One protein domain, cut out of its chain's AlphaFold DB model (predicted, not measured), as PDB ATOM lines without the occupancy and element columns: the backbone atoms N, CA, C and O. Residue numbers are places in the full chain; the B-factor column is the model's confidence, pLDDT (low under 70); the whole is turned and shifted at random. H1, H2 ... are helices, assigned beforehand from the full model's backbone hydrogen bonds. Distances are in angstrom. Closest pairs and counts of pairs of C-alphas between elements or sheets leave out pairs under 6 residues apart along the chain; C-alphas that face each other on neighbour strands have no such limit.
ATOM      1  N   PHE A   3     170.057 130.484 119.053       38.75
ATOM      2  CA  PHE A   3     170.953 130.647 120.206       38.75
ATOM      3  C   PHE A   3     170.521 131.706 121.232       38.75
ATOM      4  O   PHE A   3     170.923 131.632 122.385       38.75
ATOM      5  N   LYS A   4     169.722 132.708 120.841       47.31
ATOM      6  CA  LYS A   4     169.408 133.831 121.741       47.31
ATOM      7  C   LYS A   4     168.428 133.432 122.852       47.31
ATOM      8  O   LYS A   4     168.633 133.823 123.992       47.31
ATOM      9  N   ASN A   5     167.441 132.596 122.525       57.81
ATOM     10  CA  ASN A   5     166.435 132.134 123.484       57.81
ATOM     11  C   ASN A   5     166.991 131.067 124.443       57.81
ATOM     12  O   ASN A   5     166.551 130.978 125.582       57.81
ATOM     13  N   GLU A   6     167.955 130.249 124.009       58.78
ATOM     14  CA  GLU A   6     168.568 129.222 124.867       58.78
ATOM     15  C   GLU A   6     169.475 129.834 125.943       58.78
ATOM     16  O   GLU A   6     169.442 129.405 127.093       58.78
ATOM     17  N   VAL A   7     170.241 130.874 125.595       58.44
ATOM     18  CA  VAL A   7     171.146 131.565 126.531       58.44
ATOM     19  C   VAL A   7     170.379 132.364 127.591       58.44
ATOM     20  O   VAL A   7     170.801 132.406 128.747       58.44
ATOM     21  N   GLU A   8     169.244 132.962 127.224       64.94
ATOM     22  CA  GLU A   8     168.351 133.662 128.159       64.94
ATOM     23  C   GLU A   8     167.768 132.677 129.186       64.94
ATOM     24  O   GLU A   8     167.997 132.833 130.383       64.94
ATOM     25  N   ASN A   9     167.198 131.560 128.714       71.44
ATOM     26  CA  ASN A   9     166.689 130.495 129.583       71.44
ATOM     27  C   ASN A   9     167.774 129.889 130.493       71.44
ATOM     28  O   ASN A   9     167.487 129.513 131.630       71.44
ATOM     29  N   MET A  10     169.022 129.785 130.016       77.88
ATOM     30  CA  MET A  10     170.127 129.249 130.817       77.88
ATOM     31  C   MET A  10     170.614 130.235 131.889       77.88
ATOM     32  O   MET A  10     171.019 129.840 132.980       77.88
ATOM     33  N   THR A  11     170.560 131.531 131.606       82.88
ATOM     34  CA  THR A  11     170.880 132.547 132.613       82.88
ATOM     35  C   THR A  11     169.801 132.565 133.691       82.88
ATOM     36  O   THR A  11     170.115 132.599 134.880       82.88
ATOM     37  N   ASP A  12     168.537 132.438 133.293       85.69
ATOM     38  CA  ASP A  12     167.408 132.392 134.216       85.69
ATOM     39  C   ASP A  12     167.413 131.135 135.089       85.69
ATOM     40  O   ASP A  12     167.179 131.243 136.294       85.69
ATOM     41  N   ILE A  13     167.747 129.957 134.537       88.44
ATOM     42  CA  ILE A  13     167.852 128.735 135.349       88.44
ATOM     43  C   ILE A  13     169.008 128.822 136.345       88.44
ATOM     44  O   ILE A  13     168.820 128.464 137.501       88.44
ATOM     45  N   LEU A  14     170.176 129.342 135.956       88.38
ATOM     46  CA  LEU A  14     171.305 129.502 136.877       88.38
ATOM     47  C   LEU A  14     170.980 130.518 137.975       88.38
ATOM     48  O   LEU A  14     171.167 130.236 139.157       88.38
ATOM     49  N   ASN A  15     170.418 131.671 137.602       89.81
ATOM     50  CA  ASN A  15     169.955 132.671 138.563       89.81
ATOM     51  C   ASN A  15     168.950 132.067 139.544       89.81
ATOM     52  O   ASN A  15     169.051 132.292 140.748       89.81
ATOM     53  N   PHE A  16     168.010 131.266 139.038       88.50
ATOM     54  CA  PHE A  16     167.041 130.563 139.859       88.50
ATOM     55  C   PHE A  16     167.714 129.553 140.794       88.50
ATOM     56  O   PHE A  16     167.464 129.598 141.993       88.50
ATOM     57  N   LEU A  17     168.601 128.690 140.290       91.25
ATOM     58  CA  LEU A  17     169.273 127.647 141.074       91.25
ATOM     59  C   LEU A  17     170.187 128.204 142.166       91.25
ATOM     60  O   LEU A  17     170.418 127.515 143.152       91.25
ATOM     61  N   HIS A  18     170.676 129.437 142.044       91.81
ATOM     62  CA  HIS A  18     171.494 130.079 143.076       91.81
ATOM     63  C   HIS A  18     170.723 131.102 143.928       91.81
ATOM     64  O   HIS A  18     171.287 131.678 144.864       91.81
ATOM     65  N   TYR A  19     169.434 131.323 143.654       90.19
ATOM     66  CA  TYR A  19     168.627 132.285 144.393       90.19
ATOM     67  C   TYR A  19     168.353 131.813 145.827       90.19
ATOM     68  O   TYR A  19     167.674 130.810 146.068       90.19
ATOM     69  N   LYS A  20     168.826 132.591 146.804       87.75
ATOM     70  CA  LYS A  20     168.528 132.367 148.222       87.75
ATOM     71  C   LYS A  20     167.187 132.982 148.596       87.75
ATOM     72  O   LYS A  20     166.971 134.180 148.431       87.75
ATOM     73  N   ASN A  21     166.313 132.162 149.170       86.25
ATOM     74  CA  ASN A  21     165.039 132.597 149.730       86.25
ATOM     75  C   ASN A  21     164.910 132.067 151.160       86.25
ATOM     76  O   ASN A  21     164.432 130.959 151.382       86.25
ATOM     77  N   GLU A  22     165.338 132.869 152.134       87.94
ATOM     78  CA  GLU A  22     165.390 132.470 153.548       87.94
ATOM     79  C   GLU A  22     164.020 132.073 154.111       87.94
ATOM     80  O   GLU A  22     163.921 131.162 154.934       87.94
ATOM     81  N   LYS A  23     162.946 132.722 153.642       86.75
ATOM     82  CA  LYS A  23     161.581 132.387 154.057       86.75
ATOM     83  C   LYS A  23     161.197 130.989 153.577       86.75
ATOM     84  O   LYS A  23     160.757 130.177 154.384       86.75
ATOM     85  N   LEU A  24     161.404 130.709 152.290       85.31
ATOM     86  CA  LEU A  24     161.158 129.390 151.708       85.31
ATOM     87  C   LEU A  24     162.003 128.319 152.403       85.31
ATOM     88  O   LEU A  24     161.486 127.274 152.783       85.31
ATOM     89  N   GLU A  25     163.292 128.586 152.605       88.31
ATOM     90  CA  GLU A  25     164.189 127.665 153.301       88.31
ATOM     91  C   GLU A  25     163.704 127.378 154.727       88.31
ATOM     92  O   GLU A  25     163.656 126.221 155.141       88.31
ATOM     93  N   SER A  26     163.279 128.402 155.474       88.25
ATOM     94  CA  SER A  26     162.702 128.209 156.806       88.25
ATOM     95  C   SER A  26     161.410 127.392 156.776       88.25
ATOM     96  O   SER A  26     161.168 126.638 157.719       88.25
ATOM     97  N   GLU A  27     160.552 127.583 155.777       87.19
ATOM     98  CA  GLU A  27     159.301 126.832 155.639       87.19
ATOM     99  C   GLU A  27     159.589 125.359 155.333       87.19
ATOM    100  O   GLU A  27     159.030 124.478 155.990       87.19
ATOM    101  N   LEU A  28     160.524 125.093 154.419       88.12
ATOM    102  CA  LEU A  28     160.961 123.746 154.061       88.12
ATOM    103  C   LEU A  28     161.657 123.033 155.221       88.12
ATOM    104  O   LEU A  28     161.346 121.875 155.481       88.12
ATOM    105  N   ASN A  29     162.526 123.717 155.970       87.81
ATOM    106  CA  ASN A  29     163.178 123.138 157.147       87.81
ATOM    107  C   ASN A  29     162.145 122.702 158.193       87.81
ATOM    108  O   ASN A  29     162.158 121.553 158.624       87.81
ATOM    109  N   LYS A  30     161.183 123.572 158.534       87.56
ATOM    110  CA  LYS A  30     160.101 123.235 159.479       87.56
ATOM    111  C   LYS A  30     159.232 122.078 158.988       87.56
ATOM    112  O   LYS A  30     158.717 121.310 159.799       87.56
ATOM    113  N   LEU A  31     159.022 121.980 157.677       85.38
ATOM    114  CA  LEU A  31     158.262 120.897 157.059       85.38
ATOM    115  C   LEU A  31     159.039 119.574 157.134       85.38
ATOM    116  O   LEU A  31     158.475 118.559 157.536       85.38
ATOM    117  N   PHE A  32     160.337 119.592 156.830       84.94
ATOM    118  CA  PHE A  32     161.189 118.401 156.800       84.94
ATOM    119  C   PHE A  32     161.570 117.902 158.198       84.94
ATOM    120  O   PHE A  32     161.746 116.700 158.368       84.94
ATOM    121  N   GLU A  33     161.633 118.781 159.203       84.00
ATOM    122  CA  GLU A  33     161.788 118.410 160.619       84.00
ATOM    123  C   GLU A  33     160.615 117.570 161.142       84.00
ATOM    124  O   GLU A  33     160.793 116.729 162.019       84.00
ATOM    125  N   ARG A  34     159.407 117.791 160.611       80.69
ATOM    126  CA  ARG A  34     158.194 117.055 161.004       80.69
ATOM    127  C   ARG A  34     158.018 115.744 160.237       80.69
ATOM    128  O   ARG A  34     157.183 114.926 160.616       80.69
ATOM    129  N   ALA A  35     158.766 115.566 159.154       79.06
ATOM    130  CA  ALA A  35     158.652 114.443 158.243       79.06
ATOM    131  C   ALA A  35     159.714 113.379 158.567       79.06
ATOM    132  O   ALA A  35     160.915 113.598 158.409       79.06
ATOM    133  N   ASN A  36     159.262 112.203 159.003       76.31
ATOM    134  CA  ASN A  36     160.126 111.127 159.502       76.31
ATOM    135  C   ASN A  36     160.686 110.204 158.401       76.31
ATOM    136  O   ASN A  36     161.463 109.299 158.691       76.31
ATOM    137  N   SER A  37     160.283 110.398 157.144       79.44
ATOM    138  CA  SER A  37     160.717 109.597 155.992       79.44
ATOM    139  C   SER A  37     160.705 110.408 154.687       79.44
ATOM    140  O   SER A  37     159.968 111.396 154.601       79.44
ATOM    141  N   PRO A  38     161.452 109.993 153.643       77.88
ATOM    142  CA  PRO A  38     161.381 110.612 152.316       77.88
ATOM    143  C   PRO A  38     159.952 110.686 151.764       77.88
ATOM    144  O   PRO A  38     159.546 111.737 151.279       77.88
ATOM    145  N   VAL A  39     159.155 109.626 151.941       79.69
ATOM    146  CA  VAL A  39     157.734 109.595 151.547       79.69
ATOM    147  C   VAL A  39     156.950 110.695 152.259       79.69
ATOM    148  O   VAL A  39     156.317 111.517 151.607       79.69
ATOM    149  N   SER A  40     157.084 110.803 153.587       81.19
ATOM    150  CA  SER A  40     156.385 111.845 154.349       81.19
ATOM    151  C   SER A  40     156.830 113.267 153.986       81.19
ATOM    152  O   SER A  40     156.033 114.196 154.085       81.19
ATOM    153  N   ARG A  41     158.083 113.452 153.539       82.25
ATOM    154  CA  ARG A  41     158.580 114.748 153.053       82.25
ATOM    155  C   ARG A  41     157.877 115.133 151.763       82.25
ATOM    156  O   ARG A  41     157.406 116.260 151.653       82.25
ATOM    157  N   VAL A  42     157.786 114.208 150.810       81.56
ATOM    158  CA  VAL A  42     157.123 114.471 149.529       81.56
ATOM    159  C   VAL A  42     155.626 114.679 149.720       81.56
ATOM    160  O   VAL A  42     155.095 115.659 149.206       81.56
ATOM    161  N   ASP A  43     154.959 113.849 150.518       82.19
ATOM    162  CA  ASP A  43     153.531 114.023 150.798       82.19
ATOM    163  C   ASP A  43     153.256 115.398 151.431       82.19
ATOM    164  O   ASP A  43     152.391 116.136 150.959       82.19
ATOM    165  N   ALA A  44     154.068 115.818 152.408       82.00
ATOM    166  CA  ALA A  44     153.943 117.137 153.024       82.00
ATOM    167  C   ALA A  44     154.217 118.297 152.043       82.00
ATOM    168  O   ALA A  44     153.558 119.337 152.123       82.00
ATOM    169  N   LEU A  45     155.155 118.134 151.100       83.56
ATOM    170  CA  LEU A  45     155.386 119.108 150.025       83.56
ATOM    171  C   LEU A  45     154.165 119.235 149.106       83.56
ATOM    172  O   LEU A  45     153.803 120.346 148.725       83.56
ATOM    173  N   LEU A  46     153.528 118.112 148.766       79.81
ATOM    174  CA  LEU A  46     152.377 118.068 147.865       79.81
ATOM    175  C   LEU A  46     151.081 118.567 148.527       79.81
ATOM    176  O   LEU A  46     150.213 119.116 147.848       79.81
ATOM    177  N   GLU A  47     150.933 118.394 149.840       77.44
ATOM    178  CA  GLU A  47     149.794 118.909 150.611       77.44
ATOM    179  C   GLU A  47     149.889 120.417 150.870       77.44
ATOM    180  O   GLU A  47     148.868 121.113 150.952       77.44
ATOM    181  N   ASN A  48     151.108 120.951 150.983       70.31
ATOM    182  CA  ASN A  48     151.320 122.361 151.258       70.31
ATOM    183  C   ASN A  48     151.153 123.207 149.990       70.31
ATOM    184  O   ASN A  48     152.118 123.612 149.343       70.31
ATOM    185  N   LYS A  49     149.892 123.545 149.689       56.78
ATOM    186  CA  LYS A  49     149.502 124.413 148.568       56.78
ATOM    187  C   LYS A  49     150.245 125.752 148.525       56.78
ATOM    188  O   LYS A  49     150.232 126.356 147.466       56.78
ATOM    189  N   ALA A  50     150.867 126.240 149.605       55.84
ATOM    190  CA  ALA A  50     151.651 127.481 149.569       55.84
ATOM    191  C   ALA A  50     152.927 127.353 148.718       55.84
ATOM    192  O   ALA A  50     153.396 128.347 148.166       55.84
ATOM    193  N   LEU A  51     153.433 126.129 148.531       58.09
ATOM    194  CA  LEU A  51     154.482 125.796 147.569       58.09
ATOM    195  C   LEU A  51     153.903 125.718 146.143       58.09
ATOM    196  O   LEU A  51     154.191 124.774 145.409       58.09
ATOM    197  N   GLN A  52     153.049 126.681 145.759       63.25
ATOM    198  CA  GLN A  52     152.491 126.751 144.408       63.25
ATOM    199  C   GLN A  52     153.641 126.764 143.400       63.25
ATOM    200  O   GLN A  52     154.562 127.585 143.461       63.25
ATOM    201  N   LEU A  53     153.557 125.806 142.491       59.94
ATOM    202  CA  LEU A  53     154.574 125.472 141.526       59.94
ATOM    203  C   LEU A  53     154.088 125.811 140.149       59.94
ATOM    204  O   LEU A  53     153.354 125.054 139.527       59.94
ATOM    205  N   GLU A  54     154.551 126.951 139.676       59.03
ATOM    206  CA  GLU A  54     154.359 127.339 138.299       59.03
ATOM    207  C   GLU A  54     155.695 127.847 137.777       59.03
ATOM    208  O   GLU A  54     156.150 128.936 138.113       59.03
ATOM    209  N   ASP A  55     156.387 126.976 137.045       62.72
ATOM    210  CA  ASP A  55     156.314 127.053 135.589       62.72
ATOM    211  C   ASP A  55     156.791 125.715 134.999       62.72
ATOM    212  O   ASP A  55     157.955 125.332 135.148       62.72
ATOM    213  N   HIS A  56     155.913 124.977 134.310       73.62
ATOM    214  CA  HIS A  56     156.314 123.750 133.602       73.62
ATOM    215  C   HIS A  56     157.470 124.022 132.628       73.62
ATOM    216  O   HIS A  56     158.295 123.145 132.378       73.62
ATOM    217  N   LYS A  57     157.573 125.255 132.119       80.50
ATOM    218  CA  LYS A  57     158.691 125.707 131.288       80.50
ATOM    219  C   LYS A  57     160.013 125.734 132.050       80.50
ATOM    220  O   LYS A  57     161.004 125.248 131.518       80.50
ATOM    221  N   LEU A  58     160.026 126.243 133.285       84.31
ATOM    222  CA  LEU A  58     161.229 126.276 134.120       84.31
ATOM    223  C   LEU A  58     161.665 124.858 134.502       84.31
ATOM    224  O   LEU A  58     162.852 124.552 134.478       84.31
ATOM    225  N   PHE A  59     160.709 123.964 134.767       86.81
ATOM    226  CA  PHE A  59     160.996 122.546 134.981       86.81
ATOM    227  C   PHE A  59     161.619 121.878 133.743       86.81
ATOM    228  O   PHE A  59     162.629 121.187 133.856       86.81
ATOM    229  N   LEU A  60     161.070 122.107 132.546       87.81
ATOM    230  CA  LEU A  60     161.645 121.572 131.306       87.81
ATOM    231  C   LEU A  60     163.032 122.162 131.012       87.81
ATOM    232  O   LEU A  60     163.936 121.424 130.616       87.81
ATOM    233  N   ALA A  61     163.223 123.462 131.248       89.75
ATOM    234  CA  ALA A  61     164.527 124.114 131.143       89.75
ATOM    235  C   ALA A  61     165.529 123.519 132.143       89.75
ATOM    236  O   ALA A  61     166.684 123.291 131.793       89.75
ATOM    237  N   PHE A  62     165.077 123.188 133.355       91.81
ATOM    238  CA  PHE A  62     165.898 122.504 134.345       91.81
ATOM    239  C   PHE A  62     166.320 121.107 133.886       91.81
ATOM    240  O   PHE A  62     167.497 120.775 133.976       91.81
ATOM    241  N   LEU A  63     165.408 120.300 133.331       92.12
ATOM    242  CA  LEU A  63     165.768 118.985 132.782       92.12
ATOM    243  C   LEU A  63     166.796 119.098 131.648       92.12
ATOM    244  O   LEU A  63     167.739 118.307 131.593       92.12
ATOM    245  N   ALA A  64     166.644 120.093 130.771       91.31
ATOM    246  CA  ALA A  64     167.619 120.370 129.721       91.31
ATOM    247  C   ALA A  64     168.985 120.774 130.305       91.31
ATOM    248  O   ALA A  64     170.015 120.279 129.849       91.31
ATOM    249  N   TYR A  65     168.995 121.615 131.343       93.00
ATOM    250  CA  TYR A  65     170.206 121.999 132.063       93.00
ATOM    251  C   TYR A  65     170.905 120.785 132.695       93.00
ATOM    252  O   TYR A  65     172.099 120.595 132.477       93.00
ATOM    253  N   LEU A  66     170.176 119.912 133.398       94.00
ATOM    254  CA  LEU A  66     170.752 118.700 133.993       94.00
ATOM    255  C   LEU A  66     171.383 117.789 132.938       94.00
ATOM    256  O   LEU A  66     172.501 117.314 133.130       94.00
ATOM    257  N   ALA A  67     170.712 117.605 131.798       92.81
ATOM    258  CA  ALA A  67     171.256 116.830 130.689       92.81
ATOM    259  C   ALA A  67     172.571 117.427 130.156       92.81
ATOM    260  O   ALA A  67     173.521 116.687 129.917       92.81
ATOM    261  N   GLN A  68     172.665 118.756 130.026       92.12
ATOM    262  CA  GLN A  68     173.902 119.437 129.616       92.12
ATOM    263  C   GLN A  68     175.035 119.274 130.638       92.12
ATOM    264  O   GLN A  68     176.191 119.122 130.248       92.12
ATOM    265  N   GLN A  69     174.709 119.271 131.934       91.25
ATOM    266  CA  GLN A  69     175.674 119.030 133.011       91.25
ATOM    267  C   GLN A  69     176.016 117.539 133.201       91.25
ATOM    268  O   GLN A  69     176.812 117.204 134.074       91.25
ATOM    269  N   ASN A  70     175.443 116.633 132.397       94.19
ATOM    270  CA  ASN A  70     175.525 115.177 132.577       94.19
ATOM    271  C   ASN A  70     175.061 114.706 133.970       94.19
ATOM    272  O   ASN A  70     175.564 113.719 134.506       94.19
ATOM    273  N   ILE A  71     174.089 115.407 134.556       95.50
ATOM    274  CA  ILE A  71     173.480 115.058 135.838       95.50
ATOM    275  C   ILE A  71     172.212 114.244 135.580       95.50
ATOM    276  O   ILE A  71     171.301 114.671 134.870       95.50
ATOM    277  N   GLU A  72     172.121 113.064 136.193       94.44
ATOM    278  CA  GLU A  72     170.916 112.243 136.128       94.44
ATOM    279  C   GLU A  72     169.811 112.847 137.011       94.44
ATOM    280  O   GLU A  72     169.905 112.845 138.240       94.44
ATOM    281  N   ALA A  73     168.730 113.321 136.383       91.50
ATOM    282  CA  ALA A  73     167.615 113.966 137.082       91.50
ATOM    283  C   ALA A  73     166.996 113.080 138.171       91.50
ATOM    284  O   ALA A  73     166.707 113.558 139.265       91.50
ATOM    285  N   LYS A  74     166.847 111.776 137.900       90.38
ATOM    286  CA  LYS A  74     166.339 110.807 138.878       90.38
ATOM    287  C   LYS A  74     167.173 110.815 140.157       90.38
ATOM    288  O   LYS A  74     166.607 110.949 141.237       90.38
ATOM    289  N   ARG A  75     168.496 110.711 140.026       92.75
ATOM    290  CA  ARG A  75     169.409 110.715 141.168       92.75
ATOM    291  C   ARG A  75     169.327 112.033 141.934       92.75
ATOM    292  O   ARG A  75     169.083 112.012 143.132       92.75
ATOM    293  N   LEU A  76     169.409 113.168 141.241       95.31
ATOM    294  CA  LEU A  76     169.327 114.487 141.875       95.31
ATOM    295  C   LEU A  76     168.011 114.689 142.651       95.31
ATOM    296  O   LEU A  76     168.022 115.210 143.764       95.31
ATOM    297  N   PHE A  77     166.878 114.240 142.103       92.31
ATOM    298  CA  PHE A  77     165.578 114.311 142.779       92.31
ATOM    299  C   PHE A  77     165.453 113.356 143.975       92.31
ATOM    300  O   PHE A  77     164.691 113.637 144.898       92.31
ATOM    301  N   GLN A  78     166.186 112.244 143.999       90.56
ATOM    302  CA  GLN A  78     166.281 111.400 145.194       90.56
ATOM    303  C   GLN A  78     167.186 112.048 146.246       90.56
ATOM    304  O   GLN A  78     166.831 112.113 147.426       90.56
ATOM    305  N   ASP A  79     168.318 112.591 145.814       93.62
ATOM    306  CA  ASP A  79     169.333 113.157 146.693       93.62
ATOM    307  C   ASP A  79     168.847 114.451 147.360       93.62
ATOM    308  O   ASP A  79     169.072 114.630 148.557       93.62
ATOM    309  N   VAL A  80     168.052 115.290 146.682       92.12
ATOM    310  CA  VAL A  80     167.456 116.498 147.294       92.12
ATOM    311  C   VAL A  80     166.504 116.176 148.459       92.12
ATOM    312  O   VAL A  80     166.330 116.984 149.374       92.12
ATOM    313  N   LEU A  81     165.903 114.981 148.458       88.81
ATOM    314  CA  LEU A  81     165.020 114.514 149.529       88.81
ATOM    315  C   LEU A  81     165.769 113.802 150.655       88.81
ATOM    316  O   LEU A  81     165.282 113.791 151.789       88.81
ATOM    317  N   ARG A  82     166.902 113.163 150.346       88.88
ATOM    318  CA  ARG A  82     167.621 112.258 151.254       88.88
ATOM    319  C   ARG A  82     168.800 112.937 151.937       88.88
ATOM    320  O   ARG A  82     168.979 112.759 153.143       88.88
ATOM    321  N   LEU A  83     169.574 113.723 151.196       91.06
ATOM    322  CA  LEU A  83     170.758 114.383 151.721       91.06
ATOM    323  C   LEU A  83     170.380 115.567 152.624       91.06
ATOM    324  O   LEU A  83     169.423 116.296 152.352       91.06
ATOM    325  N   PRO A  84     171.147 115.814 153.701       90.38
ATOM    326  CA  PRO A  84     171.099 117.085 154.406       90.38
ATOM    327  C   PRO A  84     171.417 118.245 153.455       90.38
ATOM    328  O   PRO A  84     172.321 118.124 152.629       90.38
ATOM    329  N   LYS A  85     170.755 119.396 153.644       91.62
ATOM    330  CA  LYS A  85     170.937 120.614 152.827       91.62
ATOM    331  C   LYS A  85     172.406 120.891 152.478       91.62
ATOM    332  O   LYS A  85     172.744 121.012 151.311       91.62
ATOM    333  N   HIS A  86     173.281 120.949 153.483       92.50
ATOM    334  CA  HIS A  86     174.695 121.282 153.278       92.50
ATOM    335  C   HIS A  86     175.445 120.260 152.408       92.50
ATOM    336  O   HIS A  86     176.360 120.639 151.687       92.50
ATOM    337  N   GLN A  87     175.068 118.978 152.471       95.19
ATOM    338  CA  GLN A  87     175.680 117.933 151.645       95.19
ATOM    339  C   GLN A  87     175.182 118.044 150.208       95.19
ATOM    340  O   GLN A  87     175.992 118.043 149.291       95.19
ATOM    341  N   PHE A  88     173.874 118.239 150.029       95.94
ATOM    342  CA  PHE A  88     173.280 118.455 148.713       95.94
ATOM    343  C   PHE A  88     173.902 119.664 147.998       95.94
ATOM    344  O   PHE A  88     174.353 119.555 146.861       95.94
ATOM    345  N   GLU A  89     173.970 120.814 148.677       95.75
ATOM    346  CA  GLU A  89     174.519 122.045 148.095       95.75
ATOM    347  C   GLU A  89     176.017 121.918 147.788       95.75
ATOM    348  O   GLU A  89     176.500 122.549 146.854       95.75
ATOM    349  N   SER A  90     176.750 121.084 148.534       95.38
ATOM    350  CA  SER A  90     178.158 120.793 148.250       95.38
ATOM    351  C   SER A  90     178.353 119.817 147.087       95.38
ATOM    352  O   SER A  90     179.385 119.899 146.429       95.38
ATOM    353  N   GLU A  91     177.436 118.871 146.866       95.75
ATOM    354  CA  GLU A  91     177.543 117.876 145.787       95.75
ATOM    355  C   GLU A  91     177.128 118.459 144.433       95.75
ATOM    356  O   GLU A  91     177.769 118.181 143.423       95.75
ATOM    357  N   TYR A  92     176.076 119.281 144.415       95.31
ATOM    358  CA  TYR A  92     175.469 119.774 143.176       95.31
ATOM    359  C   TYR A  92     175.735 121.246 142.881       95.31
ATOM    360  O   TYR A  92     175.390 121.704 141.797       95.31
ATOM    361  N   GLU A  93     176.279 121.999 143.841       94.69
ATOM    362  CA  GLU A  93     176.464 123.455 143.747       94.69
ATOM    363  C   GLU A  93     175.156 124.231 143.475       94.69
ATOM    364  O   GLU A  93     175.175 125.389 143.070       94.69
ATOM    365  N   MET A  94     173.992 123.629 143.741       95.50
ATOM    366  CA  MET A  94     172.663 124.223 143.546       95.50
ATOM    367  C   MET A  94     172.001 124.513 144.891       95.50
ATOM    368  O   MET A  94     172.126 123.715 145.816       95.50
ATOM    369  N   ASN A  95     171.236 125.604 145.002       94.75
ATOM    370  CA  ASN A  95     170.447 125.889 146.199       94.75
ATOM    371  C   ASN A  95     169.380 124.808 146.397       94.75
ATOM    372  O   ASN A  95     168.493 124.605 145.562       94.75
ATOM    373  N   TRP A  96     169.439 124.157 147.553       94.44
ATOM    374  CA  TRP A  96     168.589 123.020 147.883       94.44
ATOM    375  C   TRP A  96     167.091 123.355 147.820       94.44
ATOM    376  O   TRP A  96     166.302 122.586 147.272       94.44
ATOM    377  N   ALA A  97     166.684 124.526 148.318       91.44
ATOM    378  CA  ALA A  97     165.275 124.911 148.346       91.44
ATOM    379  C   ALA A  97     164.705 125.167 146.944       91.44
ATOM    380  O   ALA A  97     163.544 124.845 146.678       91.44
ATOM    381  N   GLN A  98     165.515 125.706 146.029       90.75
ATOM    382  CA  GLN A  98     165.101 125.928 144.641       90.75
ATOM    383  C   GLN A  98     164.960 124.610 143.884       90.75
ATOM    384  O   GLN A  98     163.982 124.416 143.156       90.75
ATOM    385  N   VAL A  99     165.873 123.665 144.121       92.75
ATOM    386  CA  VAL A  99     165.751 122.316 143.563       92.75
ATOM    387  C   VAL A  99     164.517 121.605 144.118       92.75
ATOM    388  O   VAL A  99     163.785 120.996 143.337       92.75
ATOM    389  N   ILE A 100     164.211 121.725 145.416       90.31
ATOM    390  CA  ILE A 100     162.971 121.167 145.986       90.31
ATOM    391  C   ILE A 100     161.748 121.695 145.251       90.31
ATOM    392  O   ILE A 100     160.892 120.895 144.876       90.31
ATOM    393  N   LYS A 101     161.672 123.008 145.000       87.56
ATOM    394  CA  LYS A 101     160.556 123.576 144.236       87.56
ATOM    395  C   LYS A 101     160.415 122.869 142.890       87.56
ATOM    396  O   LYS A 101     159.365 122.304 142.623       87.56
ATOM    397  N   LEU A 102     161.467 122.812 142.078       87.88
ATOM    398  CA  LEU A 102     161.396 122.157 140.762       87.88
ATOM    399  C   LEU A 102     161.028 120.668 140.857       87.88
ATOM    400  O   LEU A 102     160.266 120.159 140.035       87.88
ATOM    401  N   SER A 103     161.519 119.986 141.889       87.75
ATOM    402  CA  SER A 103     161.274 118.558 142.114       87.75
ATOM    403  C   SER A 103     159.809 118.260 142.429       87.75
ATOM    404  O   SER A 103     159.296 117.212 142.053       87.75
ATOM    405  N   VAL A 104     159.087 119.185 143.063       85.50
ATOM    406  CA  VAL A 104     157.671 118.976 143.392       85.50
ATOM    407  C   VAL A 104     156.789 118.933 142.135       85.50
ATOM    408  O   VAL A 104     155.818 118.174 142.128       85.50
ATOM    409  N   THR A 105     157.142 119.610 141.029       83.50
ATOM    410  CA  THR A 105     156.467 119.377 139.731       83.50
ATOM    411  C   THR A 105     156.661 117.935 139.267       83.50
ATOM    412  O   THR A 105     155.688 117.288 138.882       83.50
ATOM    413  N   PHE A 106     157.883 117.400 139.351       86.38
ATOM    414  CA  PHE A 106     158.151 116.004 139.007       86.38
ATOM    415  C   PHE A 106     157.356 115.036 139.893       86.38
ATOM    416  O   PHE A 106     156.697 114.140 139.371       86.38
ATOM    417  N   PHE A 107     157.348 115.241 141.214       85.19
ATOM    418  CA  PHE A 107     156.614 114.375 142.143       85.19
ATOM    419  C   PHE A 107     155.103 114.427 141.933       85.19
ATOM    420  O   PHE A 107     154.453 113.388 141.990       85.19
ATOM    421  N   THR A 108     154.558 115.607 141.632       83.75
ATOM    422  CA  THR A 108     153.136 115.764 141.296       83.75
ATOM    423  C   THR A 108     152.799 114.967 140.038       83.75
ATOM    424  O   THR A 108     151.895 114.137 140.065       83.75
ATOM    425  N   ILE A 109     153.575 115.145 138.961       82.25
ATOM    426  CA  ILE A 109     153.374 114.411 137.704       82.25
ATOM    427  C   ILE A 109     153.484 112.902 137.942       82.25
ATOM    428  O   ILE A 109     152.632 112.150 137.472       82.25
ATOM    429  N   LEU A 110     154.510 112.451 138.668       83.25
ATOM    430  CA  LEU A 110     154.749 111.030 138.903       83.25
ATOM    431  C   LEU A 110     153.620 110.399 139.727       83.25
ATOM    432  O   LEU A 110     153.114 109.350 139.344       83.25
ATOM    433  N   ARG A 111     153.177 111.053 140.807       83.56
ATOM    434  CA  ARG A 111     152.075 110.573 141.653       83.56
ATOM    435  C   ARG A 111     150.757 110.487 140.889       83.56
ATOM    436  O   ARG A 111     150.033 109.506 141.044       83.56
ATOM    437  N   ASP A 112     150.450 111.508 140.094       83.38
ATOM    438  CA  ASP A 112     149.157 111.628 139.421       83.38
ATOM    439  C   ASP A 112     149.047 110.678 138.209       83.38
ATOM    440  O   ASP A 112     147.944 110.248 137.873       83.38
ATOM    441  N   ASN A 113     150.172 110.315 137.577       83.19
ATOM    442  CA  ASN A 113     150.194 109.416 136.415       83.19
ATOM    443  C   ASN A 113     150.514 107.951 136.764       83.19
ATOM    444  O   ASN A 113     149.959 107.052 136.135       83.19
ATOM    445  N   ASP A 114     151.397 107.688 137.733       82.69
ATOM    446  CA  ASP A 114     151.786 106.333 138.139       82.69
ATOM    447  C   ASP A 114     152.185 106.268 139.623       82.69
ATOM    448  O   ASP A 114     153.352 106.379 140.015       82.69
ATOM    449  N   LEU A 115     151.182 106.007 140.462       80.62
ATOM    450  CA  LEU A 115     151.346 105.897 141.908       80.62
ATOM    451  C   LEU A 115     152.317 104.777 142.334       80.62
ATOM    452  O   LEU A 115     152.931 104.879 143.397       80.62
ATOM    453  N   ASN A 116     152.461 103.705 141.549       82.69
ATOM    454  CA  ASN A 116     153.372 102.613 141.897       82.69
ATOM    455  C   ASN A 116     154.822 103.019 141.636       82.69
ATOM    456  O   ASN A 116     155.668 102.828 142.512       82.69
ATOM    457  N   SER A 117     155.092 103.639 140.485       80.00
ATOM    458  CA  SER A 117     156.409 104.210 140.187       80.00
ATOM    459  C   SER A 117     156.778 105.328 141.163       80.00
ATOM    460  O   SER A 117     157.931 105.416 141.574       80.00
ATOM    461  N   TYR A 118     155.809 106.137 141.603       81.75
ATOM    462  CA  TYR A 118     156.006 107.132 142.663       81.75
ATOM    463  C   TYR A 118     156.492 106.502 143.973       81.75
ATOM    464  O   TYR A 118     157.505 106.932 144.519       81.75
ATOM    465  N   LYS A 119     155.819 105.448 144.452       80.38
ATOM    466  CA  LYS A 119     156.223 104.746 145.682       80.38
ATOM    467  C   LYS A 119     157.627 104.157 145.552       80.38
ATOM    468  O   LYS A 119     158.479 104.440 146.382       80.38
ATOM    469  N   GLN A 120     157.897 103.448 144.453       82.50
ATOM    470  CA  GLN A 120     159.219 102.870 144.174       82.50
ATOM    471  C   GLN A 120     160.333 103.913 144.034       82.50
ATOM    472  O   GLN A 120     161.499 103.605 144.259       82.50
ATOM    473  N   PHE A 121     160.003 105.126 143.594       83.94
ATOM    474  CA  PHE A 121     160.978 106.201 143.445       83.94
ATOM    475  C   PHE A 121     161.451 106.736 144.800       83.94
ATOM    476  O   PHE A 121     162.617 107.123 144.930       83.94
ATOM    477  N   ILE A 122     160.537 106.804 145.773       78.56
ATOM    478  CA  ILE A 122     160.768 107.472 147.055       78.56
ATOM    479  C   ILE A 122     161.211 106.490 148.148       78.56
ATOM    480  O   ILE A 122     162.008 106.895 149.005       78.56
ATOM    481  N   ASP A 123     160.754 105.233 148.090       69.69
ATOM    482  CA  ASP A 123     161.222 104.122 148.938       69.69
ATOM    483  C   ASP A 123     162.753 103.928 148.850       69.69
ATOM    484  O   ASP A 123     163.386 103.776 149.918       69.69
TER     485      ASP A 123
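AT A GLANCE: This is residues 3 to 123 of the 123 residues of an uncharacterized protein of Solibacillus isronensis B3W22 (UniProt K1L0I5). A long, kinked helix, H7, runs through the middle of a globule of crossed helices. H3, H4 and H5 cross it along its length, H1, H2 and H6 meet it near its beginning, and H8 folds back along its far end as a hairpin, while the beginning of H1 reaches out as an arm. The printed part has 121 residues, with eight named helices, H1 to H8 in chain order, and no named strand; the class is all helix. It is compact, with a radius of gyration of the C-alphas of 14.1 A and spans of 44 by 32 by 26 A.

HOW THE PARTS SIT: H7, residues 96 to 113, is the hub, touching seven helices, and has a kink of 30 degrees near residue 103. H5, residues 73 to 82, touches it at a steep tilt of 68 degrees, only just short of about perpendicular, opposite ways; the closest C-alphas, of Phe 77 and Ser 103, are 6.1 A apart. H4, residues 56 to 68, touches H7 with C-alphas of Phe 59 and Leu 102 closest, at 5.8 A. H3, residues 38 to 47, touches H7 about perpendicular, at 83 degrees, with C-alphas of Leu 46 and Val 104 closest, at 7.0 A. H8, residues 115 to 122, forms a helical hairpin with H7 at a shallow tilt of 28 degrees; the closest C-alphas, of Arg 111 and Tyr 118, are 5.3 A apart. H1, residues 3 to 18, touches H7 only at their ends, with C-alphas of Leu 17 and Gln 98 closest, at 5.8 A. H1 touches H4 about perpendicular, at 86 degrees, with residues 9 to 13 alone; C-alphas of Ile 13 and Phe 62 are closest, at 6.6 A. H2, residues 22 to 33, and H6, residues 85 to 92, each only just touch H7, with 3 pairs of C-alphas within 8 A; the closest are Glu 25 and Ala 97, 5.8 A, and Lys 85 and Trp 96, 6.0 A. H2 and H6 are apart. Every O i to N i+4 pair is within hydrogen-bond range in H1, H2, H3, H4, H6 and H8, against 5 of 6 in H5 and 12 of 14 in H7.

IN THESE COORDINATES: H7 is 25.6 A long, from C-alpha 96 at (168.589, 123.020, 147.883) to C-alpha 113 at (150.194, 109.416, 136.415). H1 is 22.9 A long and begins at C-alpha 3, (170.953, 130.647, 120.206). H4 measures 18.5 A and H2 16.1 A. H8 ends at C-alpha 122, (160.768, 107.472, 147.055).

THE WHOLE: The C-alphas farthest apart, of Phe 3 and Asn 36, are 45.2 A apart. The printed part has no cut. The link H3 to H4 is short; the others are tight. The mean pLDDT of the printed part is 83.7; residues 3 to 8, 49 to 55 and 123 are under 70.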